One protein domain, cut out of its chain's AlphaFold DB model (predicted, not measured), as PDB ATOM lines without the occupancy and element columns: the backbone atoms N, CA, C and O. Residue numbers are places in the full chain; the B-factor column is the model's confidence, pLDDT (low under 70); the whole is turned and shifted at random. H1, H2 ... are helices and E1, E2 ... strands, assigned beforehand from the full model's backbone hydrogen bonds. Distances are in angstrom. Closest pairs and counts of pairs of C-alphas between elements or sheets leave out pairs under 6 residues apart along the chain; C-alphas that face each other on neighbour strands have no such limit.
ATOM      1  N   ALA A  42     160.030 156.931 173.082       85.88
ATOM      2  CA  ALA A  42     160.343 158.217 173.701       85.88
ATOM      3  C   ALA A  42     161.527 158.890 172.988       85.88
ATOM      4  O   ALA A  42     161.444 160.052 172.585       85.88
ATOM      5  N   PHE A  43     162.617 158.140 172.833       88.44
ATOM      6  CA  PHE A  43     163.820 158.513 172.100       88.44
ATOM      7  C   PHE A  43     164.673 157.267 171.813       88.44
ATOM      8  O   PHE A  43     164.460 156.209 172.419       88.44
ATOM      9  N   ILE A  44     165.625 157.407 170.893       89.25
ATOM     10  CA  ILE A  44     166.641 156.407 170.558       89.25
ATOM     11  C   ILE A  44     167.985 156.876 171.110       89.25
ATOM     12  O   ILE A  44     168.401 157.992 170.813       89.25
ATOM     13  N   GLU A  45     168.663 156.029 171.875       90.62
ATOM     14  CA  GLU A  45     170.068 156.191 172.262       90.62
ATOM     15  C   GLU A  45     170.926 155.405 171.259       90.62
ATOM     16  O   GLU A  45     170.767 154.192 171.144       90.62
ATOM     17  N   TRP A  46     171.812 156.065 170.508       88.38
ATOM     18  CA  TRP A  46     172.726 155.407 169.562       88.38
ATOM     19  C   TRP A  46     174.057 156.156 169.480       88.38
ATOM     20  O   TRP A  46     174.064 157.354 169.219       88.38
ATOM     21  N   LYS A  47     175.191 155.478 169.718       82.06
ATOM     22  CA  LYS A  47     176.553 156.062 169.654       82.06
ATOM     23  C   LYS A  47     176.697 157.438 170.345       82.06
ATOM     24  O   LYS A  47     177.360 158.330 169.831       82.06
ATOM     25  N   LYS A  48     176.096 157.601 171.534       79.19
ATOM     26  CA  LYS A  48     176.015 158.861 172.321       79.19
ATOM     27  C   LYS A  48     175.110 159.959 171.737       79.19
ATOM     28  O   LYS A  48     174.927 160.984 172.387       79.19
ATOM     29  N   THR A  49     174.507 159.747 170.572       84.38
ATOM     30  CA  THR A  49     173.464 160.608 170.009       84.38
ATOM     31  C   THR A  49     172.093 160.177 170.526       84.38
ATOM     32  O   THR A  49     171.779 158.987 170.597       84.38
ATOM     33  N   THR A  50     171.251 161.158 170.848       88.12
ATOM     34  CA  THR A  50     169.854 160.932 171.225       88.12
ATOM     35  C   THR A  50     168.940 161.409 170.104       88.12
ATOM     36  O   THR A  50     168.933 162.596 169.778       88.12
ATOM     37  N   ILE A  51     168.152 160.503 169.524       89.50
ATOM     38  CA  ILE A  51     167.142 160.826 168.507       89.50
ATOM     39  C   ILE A  51     165.775 160.892 169.188       89.50
ATOM     40  O   ILE A  51     165.249 159.851 169.588       89.50
ATOM     41  N   PRO A  52     165.178 162.077 169.364       87.81
ATOM     42  CA  PRO A  52     163.959 162.199 170.145       87.81
ATOM     43  C   PRO A  52     162.701 161.888 169.316       87.81
ATOM     44  O   PRO A  52     162.731 161.839 168.084       87.81
ATOM     45  N   SER A  53     161.562 161.677 169.985       85.94
ATOM     46  CA  SER A  53     160.270 161.568 169.290       85.94
ATOM     47  C   SER A  53     159.892 162.885 168.602       85.94
ATOM     48  O   SER A  53     160.201 163.961 169.119       85.94
ATOM     49  N   CYS A  54     159.155 162.821 167.493       84.75
ATOM     50  CA  CYS A  54     158.734 164.017 166.752       84.75
ATOM     51  C   CYS A  54     157.781 164.946 167.528       84.75
ATOM     52  O   CYS A  54     157.634 166.102 167.151       84.75
ATOM     53  N   ASP A  55     157.175 164.471 168.621       80.44
ATOM     54  CA  ASP A  55     156.343 165.294 169.510       80.44
ATOM     55  C   ASP A  55     157.177 166.167 170.470       80.44
ATOM     56  O   ASP A  55     156.630 166.961 171.234       80.44
ATOM     57  N   SER A  56     158.499 165.986 170.496       79.06
ATOM     58  CA  SER A  56     159.396 166.765 171.346       79.06
ATOM     59  C   SER A  56     159.891 168.032 170.643       79.06
ATOM     60  O   SER A  56     160.008 168.093 169.419       79.06
ATOM     61  N   ASN A  57     160.239 169.048 171.436       73.81
ATOM     62  CA  ASN A  57     160.847 170.280 170.927       73.81
ATOM     63  C   ASN A  57     162.345 170.136 170.604       73.81
ATOM     64  O   ASN A  57     162.954 171.100 170.140       73.81
ATOM     65  N   SER A  58     162.945 168.967 170.844       75.06
ATOM     66  CA  SER A  58     164.350 168.686 170.561       75.06
ATOM     67  C   SER A  58     164.531 168.027 169.190       75.06
ATOM     68  O   SER A  58     163.637 167.369 168.661       75.06
ATOM     69  N   SER A  59     165.711 168.203 168.601       69.06
ATOM     70  CA  SER A  59     166.132 167.525 167.372       69.06
ATOM     71  C   SER A  59     167.446 166.794 167.610       69.06
ATOM     72  O   SER A  59     168.285 167.279 168.370       69.06
ATOM     73  N   ALA A  60     167.626 165.645 166.960       78.12
ATOM     74  CA  ALA A  60     168.896 164.929 167.003       78.12
ATOM     75  C   ALA A  60     170.008 165.714 166.288       78.12
ATOM     76  O   ALA A  60     169.735 166.570 165.442       78.12
ATOM     77  N   GLU A  61     171.260 165.372 166.590       77.81
ATOM     78  CA  GLU A  61     172.416 165.859 165.841       77.81
ATOM     79  C   GLU A  61     172.342 165.405 164.375       77.81
ATOM     80  O   GLU A  61     172.040 164.244 164.072       77.81
ATOM     81  N   TRP A  62     172.596 166.340 163.457       75.31
ATOM     82  CA  TRP A  62     172.489 166.091 162.027       75.31
ATOM     83  C   TRP A  62     173.717 165.329 161.528       75.31
ATOM     84  O   TRP A  62     174.818 165.866 161.463       75.31
ATOM     85  N   SER A  63     173.523 164.069 161.142       82.75
ATOM     86  CA  SER A  63     174.529 163.287 160.427       82.75
ATOM     87  C   SER A  63     173.850 162.391 159.393       82.75
ATOM     88  O   SER A  63     172.706 161.967 159.583       82.75
ATOM     89  N   LYS A  64     174.551 162.069 158.298       82.81
ATOM     90  CA  LYS A  64     174.027 161.153 157.268       82.81
ATOM     91  C   LYS A  64     173.644 159.792 157.854       82.81
ATOM     92  O   LYS A  64     172.665 159.195 157.413       82.81
ATOM     93  N   GLU A  65     174.394 159.316 158.846       83.81
ATOM     94  CA  GLU A  65     174.127 158.035 159.498       83.81
ATOM     95  C   GLU A  65     172.890 158.113 160.404       83.81
ATOM     96  O   GLU A  65     172.021 157.248 160.321       83.81
ATOM     97  N   THR A  66     172.749 159.190 161.186       83.56
ATOM     98  CA  THR A  66     171.582 159.432 162.053       83.56
ATOM     99  C   THR A  66     170.296 159.552 161.232       83.56
ATOM    100  O   THR A  66     169.269 158.997 161.619       83.56
ATOM    101  N   ILE A  67     170.347 160.230 160.077       83.94
ATOM    102  CA  ILE A  67     169.212 160.335 159.143       83.94
ATOM    103  C   ILE A  67     168.839 158.954 158.619       83.94
ATOM    104  O   ILE A  67     167.690 158.542 158.750       83.94
ATOM    105  N   LYS A  68     169.814 158.213 158.077       86.56
ATOM    106  CA  LYS A  68     169.578 156.883 157.505       86.56
ATOM    107  C   LYS A  68     168.970 155.927 158.535       86.56
ATOM    108  O   LYS A  68     168.024 155.208 158.214       86.56
ATOM    109  N   LEU A  69     169.481 155.943 159.765       87.06
ATOM    110  CA  LEU A  69     168.969 155.134 160.866       87.06
ATOM    111  C   LEU A  69     167.544 155.544 161.258       87.06
ATOM    112  O   LEU A  69     166.659 154.694 161.334       87.06
ATOM    113  N   SER A  70     167.311 156.842 161.466       85.94
ATOM    114  CA  SER A  70     165.995 157.392 161.811       85.94
ATOM    115  C   SER A  70     164.951 157.073 160.739       85.94
ATOM    116  O   SER A  70     163.849 156.629 161.058       85.94
ATOM    117  N   ASP A  71     165.296 157.236 159.463       86.81
ATOM    118  CA  ASP A  71     164.416 156.930 158.334       86.81
ATOM    119  C   ASP A  71     164.136 155.432 158.215       86.81
ATOM    120  O   ASP A  71     162.989 155.045 157.981       86.81
ATOM    121  N   SER A  72     165.150 154.585 158.417       87.50
ATOM    122  CA  SER A  72     164.990 153.126 158.447       87.50
ATOM    123  C   SER A  72     164.017 152.703 159.548       87.50
ATOM    124  O   SER A  72     163.036 152.006 159.283       87.50
ATOM    125  N   ILE A  73     164.219 153.203 160.768       88.12
ATOM    126  CA  ILE A  73     163.362 152.910 161.922       88.12
ATOM    127  C   ILE A  73     161.943 153.426 161.695       88.12
ATOM    128  O   ILE A  73     160.979 152.691 161.895       88.12
ATOM    129  N   ASN A  74     161.790 154.665 161.230       88.44
ATOM    130  CA  ASN A  74     160.478 155.230 160.933       88.44
ATOM    131  C   ASN A  74     159.738 154.403 159.883       88.44
ATOM    132  O   ASN A  74     158.564 154.109 160.084       88.44
ATOM    133  N   ARG A  75     160.419 153.977 158.816       88.06
ATOM    134  CA  ARG A  75     159.831 153.133 157.769       88.06
ATOM    135  C   ARG A  75     159.377 151.779 158.312       88.06
ATOM    136  O   ARG A  75     158.279 151.339 157.991       88.06
ATOM    137  N   GLN A  76     160.186 151.130 159.151       86.56
ATOM    138  CA  GLN A  76     159.811 149.850 159.766       86.56
ATOM    139  C   GLN A  76     158.616 149.984 160.721       86.56
ATOM    140  O   GLN A  76     157.809 149.065 160.843       86.56
ATOM    141  N   LEU A  77     158.499 151.122 161.409       86.94
ATOM    142  CA  LEU A  77     157.515 151.325 162.473       86.94
ATOM    143  C   LEU A  77     156.258 152.087 162.050       86.94
ATOM    144  O   LEU A  77     155.313 152.176 162.837       86.94
ATOM    145  N   GLU A  78     156.227 152.629 160.835       85.25
ATOM    146  CA  GLU A  78     155.101 153.392 160.291       85.25
ATOM    147  C   GLU A  78     153.813 152.565 160.274       85.25
ATOM    148  O   GLU A  78     152.766 153.028 160.736       85.25
ATOM    149  N   VAL A  79     153.906 151.300 159.854       84.31
ATOM    150  CA  VAL A  79     152.769 150.368 159.790       84.31
ATOM    151  C   VAL A  79     152.191 150.021 161.166       84.31
ATOM    152  O   VAL A  79     151.043 149.602 161.262       84.31
ATOM    153  N   PHE A  80     152.944 150.261 162.243       86.19
ATOM    154  CA  PHE A  80     152.525 150.040 163.631       86.19
ATOM    155  C   PHE A  80     152.081 151.324 164.346       86.19
ATOM    156  O   PHE A  80     151.802 151.298 165.544       86.19
ATOM    157  N   SER A  81     151.985 152.455 163.641       81.38
ATOM    158  CA  SER A  81     151.599 153.753 164.221       81.38
ATOM    159  C   SER A  81     150.189 153.783 164.831       81.38
ATOM    160  O   SER A  81     149.913 154.621 165.688       81.38
ATOM    161  N   PHE A  82     149.311 152.856 164.434       82.56
ATOM    162  CA  PHE A  82     147.962 152.712 164.991       82.56
ATOM    163  C   PHE A  82     147.950 152.133 166.419       82.56
ATOM    164  O   PHE A  82     146.944 152.261 167.120       82.56
ATOM    165  N   LEU A  83     149.037 151.487 166.863       83.94
ATOM    166  CA  LEU A  83     149.157 150.969 168.224       83.94
ATOM    167  C   LEU A  83     149.344 152.142 169.187       83.94
ATOM    168  O   LEU A  83     150.421 152.721 169.279       83.94
ATOM    169  N   THR A  84     148.288 152.508 169.913       75.88
ATOM    170  CA  THR A  84     148.352 153.579 170.913       75.88
ATOM    171  C   THR A  84     149.042 153.077 172.187       75.88
ATOM    172  O   THR A  84     148.473 152.202 172.852       75.88
ATOM    173  N   PRO A  85     150.222 153.606 172.556       71.19
ATOM    174  CA  PRO A  85     150.891 153.249 173.803       71.19
ATOM    175  C   PRO A  85     150.214 153.909 175.008       71.19
ATOM    176  O   PRO A  85     149.785 155.059 174.924       71.19
ATOM    177  N   THR A  86     150.176 153.222 176.150       71.88
ATOM    178  CA  THR A  86     149.938 153.862 177.458       71.88
ATOM    179  C   THR A  86     151.243 154.338 178.094       71.88
ATOM    180  O   THR A  86     151.234 155.299 178.865       71.88
ATOM    181  N   SER A  87     152.384 153.751 177.715       73.50
ATOM    182  CA  SER A  87     153.711 154.252 178.073       73.50
ATOM    183  C   SER A  87     154.698 154.247 176.899       73.50
ATOM    184  O   SER A  87     154.644 153.395 176.015       73.50
ATOM    185  N   ARG A  88     155.593 155.245 176.874       82.00
ATOM    186  CA  ARG A  88     156.696 155.316 175.906       82.00
ATOM    187  C   ARG A  88     157.926 154.601 176.460       82.00
ATOM    188  O   ARG A  88     158.216 154.731 177.653       82.00
ATOM    189  N   PHE A  89     158.676 153.921 175.603       80.75
ATOM    190  CA  PHE A  89     159.927 153.257 175.975       80.75
ATOM    191  C   PHE A  89     161.134 153.865 175.243       80.75
ATOM    192  O   PHE A  89     161.001 154.531 174.216       80.75
ATOM    193  N   VAL A  90     162.322 153.651 175.800       87.12
ATOM    194  CA  VAL A  90     163.613 154.079 175.252       87.12
ATOM    195  C   VAL A  90     164.192 152.957 174.399       87.12
ATOM    196  O   VAL A  90     164.335 151.832 174.883       87.12
ATOM    197  N   LEU A  91     164.535 153.250 173.147       87.00
ATOM    198  CA  LEU A  91     165.243 152.311 172.280       87.00
ATOM    199  C   LEU A  91     166.746 152.561 172.416       87.00
ATOM    200  O   LEU A  91     167.216 153.633 172.066       87.00
ATOM    201  N   ASN A  92     167.501 151.595 172.921       88.25
ATOM    202  CA  ASN A  92     168.953 151.687 173.007       88.25
ATOM    203  C   ASN A  92     169.583 150.819 171.915       88.25
ATOM    204  O   ASN A  92     169.353 149.610 171.882       88.25
ATOM    205  N   LEU A  93     170.353 151.432 171.023       86.62
ATOM    206  CA  LEU A  93     171.026 150.763 169.920       86.62
ATOM    207  C   LEU A  93     172.517 150.649 170.213       86.62
ATOM    208  O   LEU A  93     173.219 151.651 170.366       86.62
ATOM    209  N   THR A  94     172.988 149.410 170.299       81.88
ATOM    210  CA  THR A  94     174.382 149.088 170.624       81.88
ATOM    211  C   THR A  94     175.052 148.408 169.442       81.88
ATOM    212  O   THR A  94     174.442 147.541 168.827       81.88
ATOM    213  N   ASP A  95     176.317 148.709 169.174       78.44
ATOM    214  CA  ASP A  95     177.069 147.985 168.140       78.44
ATOM    215  C   ASP A  95     177.782 146.735 168.703       78.44
ATOM    216  O   ASP A  95     178.044 145.796 167.959       78.44
ATOM    217  N   ASP A  96     178.000 146.680 170.025       65.12
ATOM    218  CA  ASP A  96     178.862 145.682 170.684       65.12
ATOM    219  C   ASP A  96     178.125 144.485 171.322       65.12
ATOM    220  O   ASP A  96     178.761 143.624 171.931       65.12
ATOM    221  N   SER A  97     176.791 144.408 171.238       60.44
ATOM    222  CA  SER A  97     176.024 143.304 171.841       60.44
ATOM    223  C   SER A  97     175.392 142.385 170.798       60.44
ATOM    224  O   SER A  97     175.059 142.806 169.695       60.44
ATOM    225  N   THR A  98     175.206 141.111 171.155       54.91
ATOM    226  CA  THR A  98     174.451 140.127 170.353       54.91
ATOM    227  C   THR A  98     173.095 139.781 170.966       54.91
ATOM    228  O   THR A  98     172.339 138.997 170.395       54.91
ATOM    229  N   GLN A  99     172.776 140.353 172.130       54.75
ATOM    230  CA  GLN A  99     171.598 139.992 172.905       54.75
ATOM    231  C   GLN A  99     170.595 141.135 172.980       54.75
ATOM    232  O   GLN A  99     170.933 142.299 173.183       54.75
ATOM    233  N   MET A 100     169.328 140.760 172.856       63.69
ATOM    234  CA  MET A 100     168.196 141.642 173.068       63.69
ATOM    235  C   MET A 100     167.836 141.670 174.552       63.69
ATOM    236  O   MET A 100     167.587 140.626 175.152       63.69
ATOM    237  N   VAL A 101     167.737 142.867 175.128       65.12
ATOM    238  CA  VAL A 101     167.300 143.048 176.518       65.12
ATOM    239  C   VAL A 101     166.064 143.938 176.534       65.12
ATOM    240  O   VAL A 101     166.147 145.134 176.254       65.12
ATOM    241  N   ILE A 102     164.909 143.360 176.878       65.31
ATOM    242  CA  ILE A 102     163.705 144.136 177.197       65.31
ATOM    243  C   ILE A 102     163.645 144.320 178.710       65.31
ATOM    244  O   ILE A 102     163.485 143.364 179.466       65.31
ATOM    245  N   SER A 103     163.693 145.571 179.145       67.19
ATOM    246  CA  SER A 103     163.311 145.991 180.492       67.19
ATOM    247  C   SER A 103     162.084 146.901 180.412       67.19
ATOM    248  O   SER A 103     161.794 147.455 179.353       67.19
ATOM    249  N   ARG A 104     161.363 147.084 181.530       68.56
ATOM    250  CA  ARG A 104     160.041 147.750 181.595       68.56
ATOM    251  C   ARG A 104     159.855 148.985 180.703       68.56
ATOM    252  O   ARG A 104     158.748 149.185 180.233       68.56
ATOM    253  N   ARG A 105     160.871 149.833 180.512       76.88
ATOM    254  CA  ARG A 105     160.802 151.016 179.630       76.88
ATOM    255  C   ARG A 105     162.030 151.187 178.741       76.88
ATOM    256  O   ARG A 105     162.242 152.275 178.218       76.88
ATOM    257  N   ARG A 106     162.860 150.159 178.589       80.81
ATOM    258  CA  ARG A 106     164.048 150.228 177.735       80.81
ATOM    259  C   ARG A 106     164.200 148.933 176.955       80.81
ATOM    260  O   ARG A 106     164.247 147.859 177.552       80.81
ATOM    261  N   VAL A 107     164.283 149.073 175.641       79.69
ATOM    262  CA  VAL A 107     164.513 147.998 174.679       79.69
ATOM    263  C   VAL A 107     165.917 148.202 174.132       79.69
ATOM    264  O   VAL A 107     166.155 149.179 173.430       79.69
ATOM    265  N   SER A 108     166.849 147.321 174.489       81.38
ATOM    266  CA  SER A 108     168.217 147.348 173.965       81.38
ATOM    267  C   SER A 108     168.348 146.354 172.814       81.38
ATOM    268  O   SER A 108     168.052 145.170 173.001       81.38
ATOM    269  N   LEU A 109     168.773 146.833 171.643       79.56
ATOM    270  CA  LEU A 109     168.926 146.043 170.423       79.56
ATOM    271  C   LEU A 109     170.272 146.323 169.737       79.56
ATOM    272  O   LEU A 109     170.709 147.472 169.685       79.56
ATOM    273  N   PRO A 110     170.908 145.301 169.147       81.94
ATOM    274  CA  PRO A 110     172.046 145.509 168.268       81.94
ATOM    275  C   PRO A 110     171.649 146.281 167.004       81.94
ATOM    276  O   PRO A 110     170.674 145.910 166.345       81.94
ATOM    277  N   THR A 111     172.410 147.313 166.625       83.12
ATOM    278  CA  THR A 111     172.127 148.119 165.418       83.12
ATOM    279  C   THR A 111     172.062 147.243 164.162       83.12
ATOM    280  O   THR A 111     171.162 147.392 163.337       83.12
ATOM    281  N   SER A 112     172.956 146.254 164.063       78.88
ATOM    282  CA  SER A 112     173.011 145.287 162.959       78.88
ATOM    283  C   SER A 112     171.730 144.461 162.809       78.88
ATOM    284  O   SER A 112     171.315 144.156 161.691       78.88
ATOM    285  N   LEU A 113     171.064 144.125 163.918       75.31
ATOM    286  CA  LEU A 113     169.818 143.361 163.897       75.31
ATOM    287  C   LEU A 113     168.623 144.224 163.501       75.31
ATOM    288  O   LEU A 113     167.718 143.724 162.840       75.31
ATOM    289  N   VAL A 114     168.624 145.513 163.843       78.62
ATOM    290  CA  VAL A 114     167.569 146.444 163.412       78.62
ATOM    291  C   VAL A 114     167.535 146.589 161.891       78.62
ATOM    292  O   VAL A 114     166.465 146.747 161.315       78.62
ATOM    293  N   GLU A 115     168.683 146.513 161.219       77.06
ATOM    294  CA  GLU A 115     168.746 146.636 159.758       77.06
ATOM    295  C   GLU A 115     168.417 145.334 159.015       77.06
ATOM    296  O   GLU A 115     167.960 145.380 157.874       77.06
ATOM    297  N   THR A 116     168.653 144.179 159.642       72.69
ATOM    298  CA  THR A 116     168.618 142.866 158.969       72.69
ATOM    299  C   THR A 116     167.446 141.977 159.380       72.69
ATOM    300  O   THR A 116     167.199 140.959 158.734       72.69
ATOM    301  N   THR A 117     166.716 142.339 160.435       79.62
ATOM    302  CA  THR A 117     165.649 141.515 161.020       79.62
ATOM    303  C   THR A 117     164.435 142.363 161.403       79.62
ATOM    304  O   THR A 117     164.517 143.581 161.532       79.62
ATOM    305  N   ASP A 118     163.304 141.714 161.663       81.56
ATOM    306  CA  ASP A 118     162.083 142.341 162.178       81.56
ATOM    307  C   ASP A 118     162.087 142.484 163.707       81.56
ATOM    308  O   ASP A 118     161.040 142.697 164.321       81.56
ATOM    309  N   ILE A 119     163.252 142.366 164.352       79.00
ATOM    310  CA  ILE A 119     163.355 142.386 165.813       79.00
ATOM    311  C   ILE A 119     162.794 143.676 166.409       79.00
ATOM    312  O   ILE A 119     162.133 143.641 167.446       79.00
ATOM    313  N   LEU A 120     163.000 144.811 165.736       84.38
ATOM    314  CA  LEU A 120     162.507 146.108 166.177       84.38
ATOM    315  C   LEU A 120     160.972 146.185 166.108       84.38
ATOM    316  O   LEU A 120     160.362 146.357 167.167       84.38
ATOM    317  N   PRO A 121     160.317 146.027 164.941       86.12
ATOM    318  CA  PRO A 121     158.859 146.062 164.870       86.12
ATOM    319  C   PRO A 121     158.198 144.972 165.725       86.12
ATOM    320  O   PRO A 121     157.195 145.245 166.386       86.12
ATOM    321  N   TYR A 122     158.788 143.776 165.821       84.50
ATOM    322  CA  TYR A 122     158.313 142.725 166.727       84.50
ATOM    323  C   TYR A 122     158.355 143.161 168.198       84.50
ATOM    324  O   TYR A 122     157.385 142.980 168.937       84.50
ATOM    325  N   SER A 123     159.446 143.809 168.620       80.75
ATOM    326  CA  SER A 123     159.603 144.337 169.981       80.75
ATOM    327  C   SER A 123     158.572 145.413 170.317       80.75
ATOM    328  O   SER A 123     158.088 145.437 171.448       80.75
ATOM    329  N   ILE A 124     158.193 146.265 169.353       84.69
ATOM    330  CA  ILE A 124     157.122 147.261 169.543       84.69
ATOM    331  C   ILE A 124     155.813 146.576 169.896       84.69
ATOM    332  O   ILE A 124     155.175 146.932 170.885       84.69
ATOM    333  N   VAL A 125     155.419 145.584 169.098       86.50
ATOM    334  CA  VAL A 125     154.173 144.846 169.315       86.50
ATOM    335  C   VAL A 125     154.219 144.135 170.665       86.50
ATOM    336  O   VAL A 125     153.278 144.237 171.454       86.50
ATOM    337  N   LYS A 126     155.341 143.473 170.969       84.62
ATOM    338  CA  LYS A 126     155.542 142.738 172.220       84.62
ATOM    339  C   LYS A 126     155.401 143.654 173.431       84.62
ATOM    340  O   LYS A 126     154.711 143.311 174.393       84.62
ATOM    341  N   HIS A 127     156.020 144.829 173.365       81.56
ATOM    342  CA  HIS A 127     155.936 145.841 174.405       81.56
ATOM    343  C   HIS A 127     154.524 146.425 174.526       81.56
ATOM    344  O   HIS A 127     154.019 146.581 175.633       81.56
ATOM    345  N   TRP A 128     153.843 146.677 173.408       86.69
ATOM    346  CA  TRP A 128     152.465 147.159 173.419       86.69
ATOM    347  C   TRP A 128     151.520 146.172 174.121       86.69
ATOM    348  O   TRP A 128     150.738 146.589 174.970       86.69
ATOM    349  N   VAL A 129     151.630 144.865 173.849       85.69
ATOM    350  CA  VAL A 129     150.816 143.835 174.530       85.69
ATOM    351  C   VAL A 129     151.071 143.831 176.044       85.69
ATOM    352  O   VAL A 129     150.123 143.784 176.826       85.69
ATOM    353  N   GLN A 130     152.341 143.931 176.454       82.81
ATOM    354  CA  GLN A 130     152.758 144.071 177.858       82.81
ATOM    355  C   GLN A 130     152.135 145.296 178.537       82.81
ATOM    356  O   GLN A 130     151.694 145.228 179.684       82.81
ATOM    357  N   ASP A 131     152.130 146.417 177.825       82.56
ATOM    358  CA  ASP A 131     151.662 147.708 178.305       82.56
ATOM    359  C   ASP A 131     150.132 147.745 178.441       82.56
ATOM    360  O   ASP A 131     149.609 148.252 179.433       82.56
ATOM    361  N   GLN A 132     149.407 147.122 177.504       84.69
ATOM    362  CA  GLN A 132     147.949 147.002 177.582       84.69
ATOM    363  C   GLN A 132     147.482 146.091 178.721       84.69
ATOM    364  O   GLN A 132     146.386 146.290 179.242       84.69
ATOM    365  N   ASN A 133     148.270 145.077 179.091       82.38
ATOM    366  CA  ASN A 133     147.881 144.128 180.124       82.38
ATOM    367  C   ASN A 133     149.089 143.528 180.848       82.38
ATOM    368  O   ASN A 133     149.793 142.670 180.321       82.38
TER     369      ASN A 133
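This is residues 42 to 133 of the 497 residues of an uncharacterized protein of Bdellovibrio sp. 28-41-41 (UniProt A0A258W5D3). One twisted sheet of five strands is covered on one face by helices H1, H2 and H3, and its other face is bare. H1 crosses slantwise over the E2 and E1 side, H3 runs along E5 on the other side, and the short H2 follows directly on E5, while the long link of residues 53 to 63 loops out past edge strand E2. The printed part has 92 residues, with three named helices and five named strands in the order E1 E2 H1 E3 E4 E5 H2 H3; the sheet is mixed, in the order E2 E1 E3 E5 E4. The class is mixed, helices and strands, in two layers, helices on one face of a sheet. The whole is compact and rounded, with a radius of gyration of the C-alphas of 12.6 A and spans of 38 by 33 by 22 A.

E1 is residues 42 to 46, 13.4 A long, from C-alpha 42 at (160.343, 158.217, 173.701). E2 is residues 49 to 52. H1, residues 64 to 78, is 20.7 A long and begins at C-alpha 64 at (174.027, 161.153, 157.268). E3 is residues 89 to 94, 16.0 A, E4 residues 101 to 103 and E5 residues 106 to 110, 13.3 A. H2 is residues 111 to 116. H3, residues 119 to 132, is 19.9 A long and ends at C-alpha 132 at (147.949, 147.002, 177.582).

E1 and E2 form an antiparallel hairpin, with N 44 and O 51 2.8 A apart, within hydrogen-bond range. E1 and E3 are parallel, with N 45 and O 91 at 2.8 A. E3 and E5 are parallel, with N 109 and O 92 at 2.8 A. E4 and E5 form an antiparallel hairpin, with N 103 and O 106 at 2.8 A. H1 is on the sheet, over E2 and E1, at a height of 10.1 A; the closest C-alphas of E2 and H1 are those of Ile 51 and Ser 70, 7.6 A apart. H3 is on the same face as H1, at a height of 9.9 A, and runs along the strands, at 11 degrees to E5 on the local plane. H1 and H3 only just touch, with 3 pairs of C-alphas within 8 A, and only at their ends; the closest C-alphas are those of Leu 77 and Pro 121, 5.9 A apart. H2 is on the sheet too; the closest C-alphas of E3 and H2 are those of Leu 93 and Thr 111, 5.3 A apart. In H1, H2 and H3 every O i to N i+4 pair is within hydrogen-bond range.

The two C-alphas farthest apart are those of Lys 64 and Asn 133, at 38.7 A. The printed part has no cut, and the link from E2 to H1 is long, with 11 residues. The mean pLDDT of the printed part is 80.6; residue 59 and residues 96 to 104 are under 70.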